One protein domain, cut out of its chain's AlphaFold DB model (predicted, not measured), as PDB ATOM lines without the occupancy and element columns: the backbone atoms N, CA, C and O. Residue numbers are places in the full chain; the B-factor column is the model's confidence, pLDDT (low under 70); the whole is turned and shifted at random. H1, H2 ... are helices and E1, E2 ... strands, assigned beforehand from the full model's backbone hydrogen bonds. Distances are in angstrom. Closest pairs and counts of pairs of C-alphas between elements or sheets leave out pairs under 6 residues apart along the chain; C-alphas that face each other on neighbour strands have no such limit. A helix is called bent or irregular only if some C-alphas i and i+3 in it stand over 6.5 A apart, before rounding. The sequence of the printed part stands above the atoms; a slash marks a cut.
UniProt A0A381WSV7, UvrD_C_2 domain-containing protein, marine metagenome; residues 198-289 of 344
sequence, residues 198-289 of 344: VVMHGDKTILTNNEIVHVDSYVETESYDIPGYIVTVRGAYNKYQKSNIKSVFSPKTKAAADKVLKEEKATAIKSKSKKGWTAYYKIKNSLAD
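Overview. This is residues 198 to 289 of the 344 residues of the protein "UvrD_C_2 domain-containing protein" of marine metagenome (UniProt A0A381WSV7). A strongly twisted, bent sheet of three long strands, E3, E4 and E5, makes one end, and a long helical hairpin of H1 and H2 reaches away from it, its tip, residues 270 to 275, sticking out. The small hairpin of E1 and E2 sits between the sheet and the returning end of H2. The printed part has 92 residues, in the order E1 E2 E3 E4 E5 H1 H2, class mixed. The three-stranded sheet runs E3 E4 E5, antiparallel. The whole is compact, radius of gyration of the C-alphas 13.9 A, but elongated, spanning 40 by 25 by 19 A.

Arrangement. E1, residues 199 to 201, and E2, residues 204 to 207, form an antiparallel hairpin, with N 199 and O 207 2.9 A apart. E3, residues 212 to 223, E4, residues 226 to 238, and E5, residues 243 to 251, form a meander, each strand the antiparallel neighbour of the one before. N 219 and O 230 are 2.9 A apart, and N 231 and O 248 2.8 A. E3 bends by 91 degrees at residue 220 and E4 by 88 degrees at residue 235. H1, residues 254 to 271, is on this sheet; its closest C-alpha pair with E4 is Ala 257 and Ile 226, 5.8 A. H2, residues 274 to 286, touches residues 261 to 269 of H1, closest at the C-alphas of Gly 276 and Ala 268, 4.2 A, at a shallow tilt of 12 degrees, opposite ways. The closest C-alphas of H2 and E1 are Ser 286 and Met 200, 5.2 A. H2 only grazes the three-stranded sheet. In both helices every O i to N i+4 pair is within hydrogen-bond range.

Along the chain. E1 begins at C-alpha 199 (-18.609, 74.517, 65.881). E3 measures 23.7 A, E4 25.5 A, E5 23.3 A, H1 25.3 A and H2 18.0 A, ending at C-alpha 286 (-23.250, 72.091, 64.576).

Size, cuts and confidence. The farthest C-alphas, Asp 216 and Lys 272, are 41.6 A apart. The printed part has no cut, its links are tight, and no printed residue is under 70 in pLDDT.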
ATOM      1  N   VAL A 198     -17.210  78.816  64.280       91.81
ATOM      2  CA  VAL A 198     -17.282  78.107  65.563       91.81
ATOM      3  C   VAL A 198     -18.219  76.912  65.401       91.81
ATOM      4  O   VAL A 198     -19.347  77.087  64.943       91.81
ATOM      5  N   VAL A 199     -17.781  75.731  65.840       94.94
ATOM      6  CA  VAL A 199     -18.609  74.517  65.881       94.94
ATOM      7  C   VAL A 199     -18.986  74.221  67.322       94.94
ATOM      8  O   VAL A 199     -18.128  74.196  68.206       94.94
ATOM      9  N   MET A 200     -20.269  73.986  67.574       93.12
ATOM     10  CA  MET A 200     -20.823  73.742  68.900       93.12
ATOM     11  C   MET A 200     -21.679  72.479  68.940       93.12
ATOM     12  O   MET A 200     -22.442  72.188  68.021       93.12
ATOM     13  N   HIS A 201     -21.611  71.776  70.068       88.75
ATOM     14  CA  HIS A 201     -22.524  70.698  70.418       88.75
ATOM     15  C   HIS A 201     -23.289  71.086  71.686       88.75
ATOM     16  O   HIS A 201     -22.745  71.071  72.793       88.75
ATOM     17  N   GLY A 202     -24.549  71.493  71.518       85.06
ATOM     18  CA  GLY A 202     -25.304  72.135  72.593       85.06
ATOM     19  C   GLY A 202     -24.697  73.496  72.945       85.06
ATOM     20  O   GLY A 202     -24.613  74.376  72.091       85.06
ATOM     21  N   ASP A 203     -24.274  73.664  74.195       80.62
ATOM     22  CA  ASP A 203     -23.601  74.860  74.718       80.62
ATOM     23  C   ASP A 203     -22.066  74.748  74.726       80.62
ATOM     24  O   ASP A 203     -21.374  75.688  75.123       80.62
ATOM     25  N   LYS A 204     -21.518  73.611  74.281       87.75
ATOM     26  CA  LYS A 204     -20.081  73.328  74.294       87.75
ATOM     27  C   LYS A 204     -19.462  73.638  72.942       87.75
ATOM     28  O   LYS A 204     -19.860  73.073  71.925       87.75
ATOM     29  N   THR A 205     -18.437  74.480  72.937       91.56
ATOM     30  CA  THR A 205     -17.595  74.703  71.759       91.56
ATOM     31  C   THR A 205     -16.713  73.482  71.507       91.56
ATOM     32  O   THR A 205     -15.982  73.052  72.399       91.56
ATOM     33  N   ILE A 206     -16.782  72.940  70.292       94.94
ATOM     34  CA  ILE A 206     -15.952  71.833  69.807       94.94
ATOM     35  C   ILE A 206     -14.743  72.390  69.049       94.94
ATOM     36  O   ILE A 206     -13.603  72.129  69.448       94.94
ATOM     37  N   LEU A 207     -15.000  73.226  68.035       95.19
ATOM     38  CA  LEU A 207     -13.987  73.967  67.277       95.19
ATOM     39  C   LEU A 207     -14.181  75.470  67.437       95.19
ATOM     40  O   LEU A 207     -15.312  75.965  67.391       95.19
ATOM     41  N   THR A 208     -13.082  76.202  67.593       92.94
ATOM     42  CA  THR A 208     -13.100  77.669  67.529       92.94
ATOM     43  C   THR A 208     -12.897  78.157  66.096       92.94
ATOM     44  O   THR A 208     -12.253  77.492  65.292       92.94
ATOM     45  N   ASN A 209     -13.417  79.342  65.767       90.56
ATOM     46  CA  ASN A 209     -13.124  79.970  64.477       90.56
ATOM     47  C   ASN A 209     -11.612  80.223  64.345       90.56
ATOM     48  O   ASN A 209     -10.972  80.635  65.311       90.56
ATOM     49  N   ASN A 210     -11.081  80.002  63.146       90.69
ATOM     50  CA  ASN A 210      -9.664  80.007  62.789       90.69
ATOM     51  C   ASN A 210      -8.809  78.941  63.500       90.69
ATOM     52  O   ASN A 210      -7.583  79.005  63.437       90.69
ATOM     53  N   GLU A 211      -9.418  77.944  64.152       94.31
ATOM     54  CA  GLU A 211      -8.661  76.810  64.679       94.31
ATOM     55  C   GLU A 211      -8.055  75.994  63.533       94.31
ATOM     56  O   GLU A 211      -8.769  75.589  62.612       94.31
ATOM     57  N   ILE A 212      -6.748  75.746  63.612       95.19
ATOM     58  CA  ILE A 212      -6.043  74.821  62.728       95.19
ATOM     59  C   ILE A 212      -6.289  73.397  63.216       95.19
ATOM     60  O   ILE A 212      -6.107  73.094  64.399       95.19
ATOM     61  N   VAL A 213      -6.679  72.527  62.292       97.00
ATOM     62  CA  VAL A 213      -6.924  71.113  62.552       97.00
ATOM     63  C   VAL A 213      -6.266  70.247  61.484       97.00
ATOM     64  O   VAL A 213      -6.089  70.680  60.348       97.00
ATOM     65  N   HIS A 214      -5.931  69.018  61.850       97.12
ATOM     66  CA  HIS A 214      -5.424  67.986  60.956       97.12
ATOM     67  C   HIS A 214      -6.452  66.868  60.863       97.12
ATOM     68  O   HIS A 214      -6.989  66.447  61.886       97.12
ATOM     69  N   VAL A 215      -6.762  66.414  59.657       97.06
ATOM     70  CA  VAL A 215      -7.708  65.313  59.449       97.06
ATOM     71  C   VAL A 215      -7.075  63.998  59.908       97.06
ATOM     72  O   VAL A 215      -5.963  63.685  59.507       97.06
ATOM     73  N   ASP A 216      -7.789  63.217  60.718       97.12
ATOM     74  CA  ASP A 216      -7.420  61.831  61.039       97.12
ATOM     75  C   ASP A 216      -8.226  60.849  60.163       97.12
ATOM     76  O   ASP A 216      -7.680  59.896  59.625       97.12
ATOM     77  N   SER A 217      -9.538  61.065  60.007       97.25
ATOM     78  CA  SER A 217     -10.410  60.227  59.166       97.25
ATOM     79  C   SER A 217     -11.762  60.895  58.904       97.25
ATOM     80  O   SER A 217     -12.112  61.887  59.552       97.25
ATOM     81  N   TYR A 218     -12.561  60.344  57.989       97.75
ATOM     82  CA  TYR A 218     -13.955  60.744  57.801       97.75
ATOM     83  C   TYR A 218     -14.860  59.554  57.469       97.75
ATOM     84  O   TYR A 218     -14.408  58.525  56.977       97.75
ATOM     85  N   VAL A 219     -16.158  59.715  57.737       97.94
ATOM     86  CA  VAL A 219     -17.213  58.768  57.352       97.94
ATOM     87  C   VAL A 219     -18.370  59.547  56.735       97.94
ATOM     88  O   VAL A 219     -18.855  60.508  57.338       97.94
ATOM     89  N   GLU A 220     -18.811  59.149  55.540       98.00
ATOM     90  CA  GLU A 220     -19.995  59.728  54.894       98.00
ATOM     91  C   GLU A 220     -21.264  59.392  55.686       98.00
ATOM     92  O   GLU A 220     -21.468  58.267  56.142       98.00
ATOM     93  N   THR A 221     -22.106  60.398  55.899       97.81
ATOM     94  CA  THR A 221     -23.325  60.276  56.694       97.81
ATOM     95  C   THR A 221     -24.343  61.354  56.326       97.81
ATOM     96  O   THR A 221     -24.124  62.190  55.448       97.81
ATOM     97  N   GLU A 222     -25.451  61.376  57.055       97.31
ATOM     98  CA  GLU A 222     -26.452  62.427  56.999       97.31
ATOM     99  C   GLU A 222     -26.753  62.938  58.412       97.31
ATOM    100  O   GLU A 222     -26.846  62.168  59.367       97.31
ATOM    101  N   SER A 223     -26.899  64.255  58.559       95.88
ATOM    102  CA  SER A 223     -27.308  64.881  59.817       95.88
ATOM    103  C   SER A 223     -28.307  65.995  59.538       95.88
ATOM    104  O   SER A 223     -27.996  66.921  58.795       95.88
ATOM    105  N   TYR A 224     -29.475  65.955  60.185       94.44
ATOM    106  CA  TYR A 224     -30.568  66.918  59.956       94.44
ATOM    107  C   TYR A 224     -30.972  67.024  58.474       94.44
ATOM    108  O   TYR A 224     -31.134  68.131  57.970       94.44
ATOM    109  N   ASP A 225     -31.052  65.892  57.768       95.81
ATOM    110  CA  ASP A 225     -31.339  65.828  56.325       95.81
ATOM    111  C   ASP A 225     -30.299  66.560  55.447       95.81
ATOM    112  O   ASP A 225     -30.549  66.917  54.293       95.81
ATOM    113  N   ILE A 226     -29.107  66.815  56.001       97.75
ATOM    114  CA  ILE A 226     -27.960  67.368  55.281       97.75
ATOM    115  C   ILE A 226     -26.986  66.214  55.017       97.75
ATOM    116  O   ILE A 226     -26.430  65.676  55.978       97.75
ATOM    117  N   PRO A 227     -26.719  65.846  53.752       98.06
ATOM    118  CA  PRO A 227     -25.656  64.903  53.429       98.06
ATOM    119  C   PRO A 227     -24.287  65.533  53.709       98.06
ATOM    120  O   PRO A 227     -24.032  66.701  53.381       98.06
ATOM    121  N   GLY A 228     -23.381  64.765  54.303       97.75
ATOM    122  CA  GLY A 228     -22.065  65.248  54.696       97.75
ATOM    123  C   GLY A 228     -21.180  64.159  55.269       97.75
ATOM    124  O   GLY A 228     -21.330  62.983  54.957       97.75
ATOM    125  N   TYR A 229     -20.240  64.569  56.109       98.19
ATOM    126  CA  TYR A 229     -19.237  63.686  56.679       98.19
ATOM    127  C   TYR A 229     -19.092  63.957  58.170       98.19
ATOM    128  O   TYR A 229     -19.044  65.116  58.585       98.19
ATOM    129  N   ILE A 230     -18.968  62.903  58.974       98.12
ATOM    130  CA  ILE A 230     -18.340  63.030  60.290       98.12
ATOM    131  C   ILE A 230     -16.841  62.962  60.065       98.12
ATOM    132  O   ILE A 230     -16.331  61.937  59.628       98.12
ATOM    133  N   VAL A 231     -16.155  64.060  60.358       98.31
ATOM    134  CA  VAL A 231     -14.707  64.192  60.222       98.31
ATOM    135  C   VAL A 231     -14.093  64.125  61.611       98.31
ATOM    136  O   VAL A 231     -14.457  64.903  62.500       98.31
ATOM    137  N   THR A 232     -13.173  63.188  61.799       98.12
ATOM    138  CA  THR A 232     -12.315  63.126  62.977       98.12
ATOM    139  C   THR A 232     -11.087  63.975  62.704       98.12
ATOM    140  O   THR A 232     -10.388  63.764  61.715       98.12
ATOM    141  N   VAL A 233     -10.846  64.957  63.564       97.75
ATOM    142  CA  VAL A 233      -9.754  65.914  63.412       97.75
ATOM    143  C   VAL A 233      -8.962  66.064  64.702       97.75
ATOM    144  O   VAL A 233      -9.515  65.991  65.801       97.75
ATOM    145  N   ARG A 234      -7.671  66.351  64.566       97.31
ATOM    146  CA  ARG A 234      -6.754  66.688  65.650       97.31
ATOM    147  C   ARG A 234      -6.445  68.181  65.636       97.31
ATOM    148  O   ARG A 234      -6.022  68.711  64.618       97.31
ATOM    149  N   GLY A 235      -6.633  68.867  66.758       95.50
ATOM    150  CA  GLY A 235      -6.423  70.315  66.870       95.50
ATOM    151  C   GLY A 235      -6.071  70.758  68.286       95.50
ATOM    152  O   GLY A 235      -5.416  70.035  69.039       95.50
ATOM    153  N   ALA A 236      -6.524  71.948  68.677       94.56
ATOM    154  CA  ALA A 236      -6.308  72.462  70.025       94.56
ATOM    155  C   ALA A 236      -7.056  71.613  71.067       94.56
ATOM    156  O   ALA A 236      -8.179  71.161  70.831       94.56
ATOM    157  N   TYR A 237      -6.466  71.434  72.253       94.56
ATOM    158  CA  TYR A 237      -7.078  70.642  73.322       94.56
ATOM    159  C   TYR A 237      -8.477  71.162  73.691       94.56
ATOM    160  O   TYR A 237      -8.650  72.305  74.123       94.56
ATOM    161  N   ASN A 238      -9.486  70.301  73.564       91.50
ATOM    162  CA  ASN A 238     -10.851  70.611  73.946       91.50
ATOM    163  C   ASN A 238     -11.111  70.163  75.389       91.50
ATOM    164  O   ASN A 238     -11.153  68.972  75.696       91.50
ATOM    165  N   LYS A 239     -11.348  71.124  76.287       87.00
ATOM    166  CA  LYS A 239     -11.589  70.847  77.714       87.00
ATOM    167  C   LYS A 239     -12.828  69.986  77.974       87.00
ATOM    168  O   LYS A 239     -12.857  69.266  78.967       87.00
ATOM    169  N   TYR A 240     -13.842  70.063  77.113       85.31
ATOM    170  CA  TYR A 240     -15.090  69.320  77.287       85.31
ATOM    171  C   TYR A 240     -14.958  67.861  76.853       85.31
ATOM    172  O   TYR A 240     -15.486  66.983  77.529       85.31
ATOM    173  N   GLN A 241     -14.246  67.610  75.754       86.75
ATOM    174  CA  GLN A 241     -13.961  66.258  75.260       86.75
ATOM    175  C   GLN A 241     -12.740  65.627  75.941       86.75
ATOM    176  O   GLN A 241     -12.522  64.430  75.807       86.75
ATOM    177  N   LYS A 242     -11.959  66.425  76.684       91.94
ATOM    178  CA  LYS A 242     -10.691  66.031  77.316       91.94
ATOM    179  C   LYS A 242      -9.704  65.410  76.319       91.94
ATOM    180  O   LYS A 242      -8.995  64.463  76.642       91.94
ATOM    181  N   SER A 243      -9.688  65.939  75.099       95.12
ATOM    182  CA  SER A 243      -8.896  65.418  73.990       95.12
ATOM    183  C   SER A 243      -8.550  66.533  73.003       95.12
ATOM    184  O   SER A 243      -9.260  67.536  72.901       95.12
ATOM    185  N   ASN A 244      -7.449  66.361  72.278       95.31
ATOM    186  CA  ASN A 244      -7.132  67.118  71.067       95.31
ATOM    187  C   ASN A 244      -7.791  66.517  69.813       95.31
ATOM    188  O   ASN A 244      -7.808  67.183  68.781       95.31
ATOM    189  N   ILE A 245      -8.348  65.307  69.910       96.75
ATOM    190  CA  ILE A 245      -9.123  64.639  68.859       96.75
ATOM    191  C   ILE A 245     -10.604  64.980  69.028       96.75
ATOM    192  O   ILE A 245     -11.156  64.903  70.131       96.75
ATOM    193  N   LYS A 246     -11.248  65.363  67.927       95.62
ATOM    194  CA  LYS A 246     -12.612  65.889  67.887       95.62
ATOM    195  C   LYS A 246     -13.349  65.298  66.695       95.62
ATOM    196  O   LYS A 246     -12.765  65.157  65.629       95.62
ATOM    197  N   SER A 247     -14.641  65.036  66.849       95.62
ATOM    198  CA  SER A 247     -15.515  64.646  65.738       95.62
ATOM    199  C   SER A 247     -16.489  65.776  65.430       95.62
ATOM    200  O   SER A 247     -17.175  66.267  66.332       95.62
ATOM    201  N   VAL A 248     -16.542  66.196  64.168       96.88
ATOM    202  CA  VAL A 248     -17.408  67.285  63.695       96.88
ATOM    203  C   VAL A 248     -18.132  66.899  62.413       96.88
ATOM    204  O   VAL A 248     -17.621  66.112  61.627       96.88
ATOM    205  N   PHE A 249     -19.322  67.458  62.192       97.88
ATOM    206  CA  PHE A 249     -20.091  67.215  60.974       97.88
ATOM    207  C   PHE A 249     -19.818  68.305  59.932       97.88
ATOM    208  O   PHE A 249     -20.131  69.469  60.177       97.88
ATOM    209  N   SER A 250     -19.262  67.942  58.776       97.69
ATOM    210  CA  SER A 250     -19.023  68.846  57.645       97.69
ATOM    211  C   SER A 250     -19.994  68.539  56.498       97.69
ATOM    212  O   SER A 250     -19.970  67.420  55.979       97.69
ATOM    213  N   PRO A 251     -20.836  69.493  56.056       97.06
ATOM    214  CA  PRO A 251     -21.730  69.288  54.917       97.06
ATOM    215  C   PRO A 251     -20.974  68.957  53.627       97.06
ATOM    216  O   PRO A 251     -19.928  69.543  53.352       97.06
ATOM    217  N   LYS A 252     -21.548  68.092  52.781       94.94
ATOM    218  CA  LYS A 252     -20.967  67.743  51.472       94.94
ATOM    219  C   LYS A 252     -20.938  68.940  50.526       94.94
ATOM    220  O   LYS A 252     -20.008  69.106  49.746       94.94
ATOM    221  N   THR A 253     -21.962  69.792  50.599       92.88
ATOM    222  CA  THR A 253     -22.008  71.062  49.869       92.88
ATOM    223  C   THR A 253     -22.635  72.157  50.720       92.88
ATOM    224  O   THR A 253     -23.550  71.915  51.512       92.88
ATOM    225  N   LYS A 254     -22.204  73.402  50.491       91.00
ATOM    226  CA  LYS A 254     -22.836  74.583  51.091       91.00
ATOM    227  C   LYS A 254     -24.314  74.699  50.700       91.00
ATOM    228  O   LYS A 254     -25.133  75.063  51.533       91.00
ATOM    229  N   ALA A 255     -24.664  74.351  49.461       94.50
ATOM    230  CA  ALA A 255     -26.037  74.427  48.967       94.50
ATOM    231  C   ALA A 255     -26.993  73.481  49.717       94.50
ATOM    232  O   ALA A 255     -28.113  73.879  50.034       94.50
ATOM    233  N   ALA A 256     -26.549  72.259  50.039       95.12
ATOM    234  CA  ALA A 256     -27.346  71.305  50.811       95.12
ATOM    235  C   ALA A 256     -27.630  71.821  52.231       95.12
ATOM    236  O   ALA A 256     -28.781  71.840  52.662       95.12
ATOM    237  N   ALA A 257     -26.602  72.329  52.919       95.81
ATOM    238  CA  ALA A 257     -26.768  72.947  54.232       95.81
ATOM    239  C   ALA A 257     -27.665  74.196  54.179       95.81
ATOM    240  O   ALA A 257     -28.575  74.344  54.993       95.81
ATOM    241  N   ASP A 258     -27.444  75.083  53.204       95.56
ATOM    242  CA  ASP A 258     -28.211  76.321  53.045       95.56
ATOM    243  C   ASP A 258     -29.702  76.049  52.797       95.56
ATOM    244  O   ASP A 258     -30.542  76.813  53.278       95.56
ATOM    245  N   LYS A 259     -30.045  74.967  52.083       96.31
ATOM    246  CA  LYS A 259     -31.436  74.552  51.859       96.31
ATOM    247  C   LYS A 259     -32.144  74.269  53.187       96.31
ATOM    248  O   LYS A 259     -33.137  74.932  53.489       96.31
ATOM    249  N   VAL A 260     -31.592  73.368  54.000       96.25
ATOM    250  CA  VAL A 260     -32.157  73.004  55.312       96.25
ATOM    251  C   VAL A 260     -32.191  74.216  56.244       96.25
ATOM    252  O   VAL A 260     -33.216  74.526  56.849       96.25
ATOM    253  N   LEU A 261     -31.103  74.991  56.303       96.00
ATOM    254  CA  LEU A 261     -31.040  76.197  57.131       96.00
ATOM    255  C   LEU A 261     -32.076  77.250  56.718       96.00
ATOM    256  O   LEU A 261     -32.594  77.964  57.576       96.00
ATOM    257  N   LYS A 262     -32.391  77.378  55.426       96.00
ATOM    258  CA  LYS A 262     -33.416  78.308  54.939       96.00
ATOM    259  C   LYS A 262     -34.814  77.890  55.394       96.00
ATOM    260  O   LYS A 262     -35.586  78.755  55.812       96.00
ATOM    261  N   GLU A 263     -35.122  76.600  55.334       94.94
ATOM    262  CA  GLU A 263     -36.397  76.034  55.789       94.94
ATOM    263  C   GLU A 263     -36.564  76.212  57.307       94.94
ATOM    264  O   GLU A 263     -37.540  76.816  57.762       94.94
ATOM    265  N   GLU A 264     -35.547  75.839  58.085       94.44
ATOM    266  CA  GLU A 264     -35.522  76.012  59.541       94.44
ATOM    267  C   GLU A 264     -35.617  77.482  59.961       94.44
ATOM    268  O   GLU A 264     -36.353  77.840  60.885       94.44
ATOM    269  N   LYS A 265     -34.937  78.381  59.239       94.00
ATOM    270  CA  LYS A 265     -35.042  79.825  59.473       94.00
ATOM    271  C   LYS A 265     -36.462  80.331  59.215       94.00
ATOM    272  O   LYS A 265     -36.963  81.143  59.992       94.00
ATOM    273  N   ALA A 266     -37.126  79.867  58.156       94.25
ATOM    274  CA  ALA A 266     -38.508  80.248  57.862       94.25
ATOM    275  C   ALA A 266     -39.469  79.777  58.967       94.25
ATOM    276  O   ALA A 266     -40.334  80.543  59.403       94.25
ATOM    277  N   THR A 267     -39.281  78.558  59.473       93.12
ATOM    278  CA  THR A 267     -40.025  78.020  60.621       93.12
ATOM    279  C   THR A 267     -39.767  78.836  61.889       93.12
ATOM    280  O   THR A 267     -40.714  79.232  62.576       93.12
ATOM    281  N   ALA A 268     -38.508  79.179  62.176       91.75
ATOM    282  CA  ALA A 268     -38.139  80.002  63.325       91.75
ATOM    283  C   ALA A 268     -38.815  81.384  63.290       91.75
ATOM    284  O   ALA A 268     -39.406  81.799  64.292       91.75
ATOM    285  N   ILE A 269     -38.814  82.050  62.127       91.31
ATOM    286  CA  ILE A 269     -39.494  83.335  61.906       91.31
ATOM    287  C   ILE A 269     -41.000  83.212  62.171       91.31
ATOM    288  O   ILE A 269     -41.557  84.016  62.921       91.31
ATOM    289  N   LYS A 270     -41.660  82.187  61.609       92.25
ATOM    290  CA  LYS A 270     -43.101  81.943  61.807       92.25
ATOM    291  C   LYS A 270     -43.448  81.662  63.267       92.25
ATOM    292  O   LYS A 270     -44.482  82.120  63.743       92.25
ATOM    293  N   SER A 271     -42.572  80.960  63.989       89.81
ATOM    294  CA  SER A 271     -42.805  80.597  65.390       89.81
ATOM    295  C   SER A 271     -42.876  81.801  66.335       89.81
ATOM    296  O   SER A 271     -43.432  81.676  67.424       89.81
ATOM    297  N   LYS A 272     -42.259  82.941  65.967       84.50
ATOM    298  CA  LYS A 272     -42.084  84.132  66.825       84.50
ATOM    299  C   LYS A 272     -41.585  83.793  68.242       84.50
ATOM    300  O   LYS A 272     -41.895  84.490  69.209       84.50
ATOM    301  N   SER A 273     -40.818  82.710  68.374       86.50
ATOM    302  CA  SER A 273     -40.432  82.126  69.657       86.50
ATOM    303  C   SER A 273     -38.925  81.914  69.747       86.50
ATOM    304  O   SER A 273     -38.257  81.585  68.767       86.50
ATOM    305  N   LYS A 274     -38.384  82.016  70.965       85.12
ATOM    306  CA  LYS A 274     -36.981  81.672  71.235       85.12
ATOM    307  C   LYS A 274     -36.679  80.201  70.912       85.12
ATOM    308  O   LYS A 274     -35.577  79.888  70.470       85.12
ATOM    309  N   LYS A 275     -37.652  79.303  71.110       87.00
ATOM    310  CA  LYS A 275     -37.505  77.861  70.858       87.00
ATOM    311  C   LYS A 275     -37.252  77.567  69.375       87.00
ATOM    312  O   LYS A 275     -36.338  76.806  69.080       87.00
ATOM    313  N   GLY A 276     -37.983  78.218  68.466       88.44
ATOM    314  CA  GLY A 276     -37.761  78.073  67.021       88.44
ATOM    315  C   GLY A 276     -36.359  78.513  66.598       88.44
ATOM    316  O   GLY A 276     -35.651  77.775  65.922       88.44
ATOM    317  N   TRP A 277     -35.896  79.665  67.088       90.62
ATOM    318  CA  TRP A 277     -34.524  80.112  66.826       90.62
ATOM    319  C   TRP A 277     -33.465  79.196  67.441       90.62
ATOM    320  O   TRP A 277     -32.426  78.972  66.832       90.62
ATOM    321  N   THR A 278     -33.732  78.625  68.617       89.06
ATOM    322  CA  THR A 278     -32.821  77.661  69.253       89.06
ATOM    323  C   THR A 278     -32.632  76.418  68.378       89.06
ATOM    324  O   THR A 278     -31.508  75.940  68.268       89.06
ATOM    325  N   ALA A 279     -33.686  75.925  67.715       89.62
ATOM    326  CA  ALA A 279     -33.586  74.807  66.774       89.62
ATOM    327  C   ALA A 279     -32.724  75.163  65.549       89.62
ATOM    328  O   ALA A 279     -31.741  74.473  65.276       89.62
ATOM    329  N   TYR A 280     -33.001  76.301  64.904       93.75
ATOM    330  CA  TYR A 280     -32.202  76.802  63.779       93.75
ATOM    331  C   TYR A 280     -30.709  76.927  64.131       93.75
ATOM    332  O   TYR A 280     -29.844  76.425  63.414       93.75
ATOM    333  N   TYR A 281     -30.395  77.567  65.261       91.75
ATOM    334  CA  TYR A 281     -29.011  77.767  65.687       91.75
ATOM    335  C   TYR A 281     -28.337  76.480  66.167       91.75
ATOM    336  O   TYR A 281     -27.127  76.352  66.002       91.75
ATOM    337  N   LYS A 282     -29.088  75.511  66.709       92.88
ATOM    338  CA  LYS A 282     -28.555  74.179  67.028       92.88
ATOM    339  C   LYS A 282     -27.999  73.512  65.770       92.88
ATOM    340  O   LYS A 282     -26.888  72.997  65.816       92.88
ATOM    341  N   ILE A 283     -28.742  73.563  64.664       95.00
ATOM    342  CA  ILE A 283     -28.302  72.999  63.385       95.00
ATOM    343  C   ILE A 283     -27.137  73.828  62.848       95.00
ATOM    344  O   ILE A 283     -26.039  73.297  62.719       95.00
ATOM    345  N   LYS A 284     -27.327  75.141  62.650       94.75
ATOM    346  CA  LYS A 284     -26.310  76.058  62.100       94.75
ATOM    347  C   LYS A 284     -24.956  75.934  62.799       94.75
ATOM    348  O   LYS A 284     -23.936  75.844  62.129       94.75
ATOM    349  N   ASN A 285     -24.949  75.928  64.131       94.19
ATOM    350  CA  ASN A 285     -23.715  75.912  64.911       94.19
ATOM    351  C   ASN A 285     -23.095  74.512  65.009       94.19
ATOM    352  O   ASN A 285     -21.952  74.405  65.431       94.19
ATOM    353  N   SER A 286     -23.812  73.448  64.635       95.38
ATOM    354  CA  SER A 286     -23.250  72.091  64.576       95.38
ATOM    355  C   SER A 286     -22.480  71.803  63.283       95.38
ATOM    356  O   SER A 286     -21.718  70.840  63.241       95.38
ATOM    357  N   LEU A 287     -22.659  72.635  62.250       97.06
ATOM    358  CA  LEU A 287     -22.017  72.456  60.949       97.06
ATOM    359  C   LEU A 287     -20.591  73.016  60.970       97.06
ATOM    360  O   LEU A 287     -20.377  74.204  61.224       97.06
ATOM    361  N   ALA A 288     -19.621  72.163  60.661       96.94
ATOM    362  CA  ALA A 288     -18.238  72.546  60.443       96.94
ATOM    363  C   ALA A 288     -18.033  73.050  59.011       96.94
ATOM    364  O   ALA A 288     -18.421  72.400  58.046       96.94
ATOM    365  N   ASP A 289     -17.396  74.212  58.891       95.56
ATOM    366  CA  ASP A 289     -16.897  74.763  57.631       95.56
ATOM    367  C   ASP A 289     -15.370  74.651  57.664       95.56
ATOM    368  O   ASP A 289     -14.687  75.550  58.156       95.56
TER     369      ASP A 289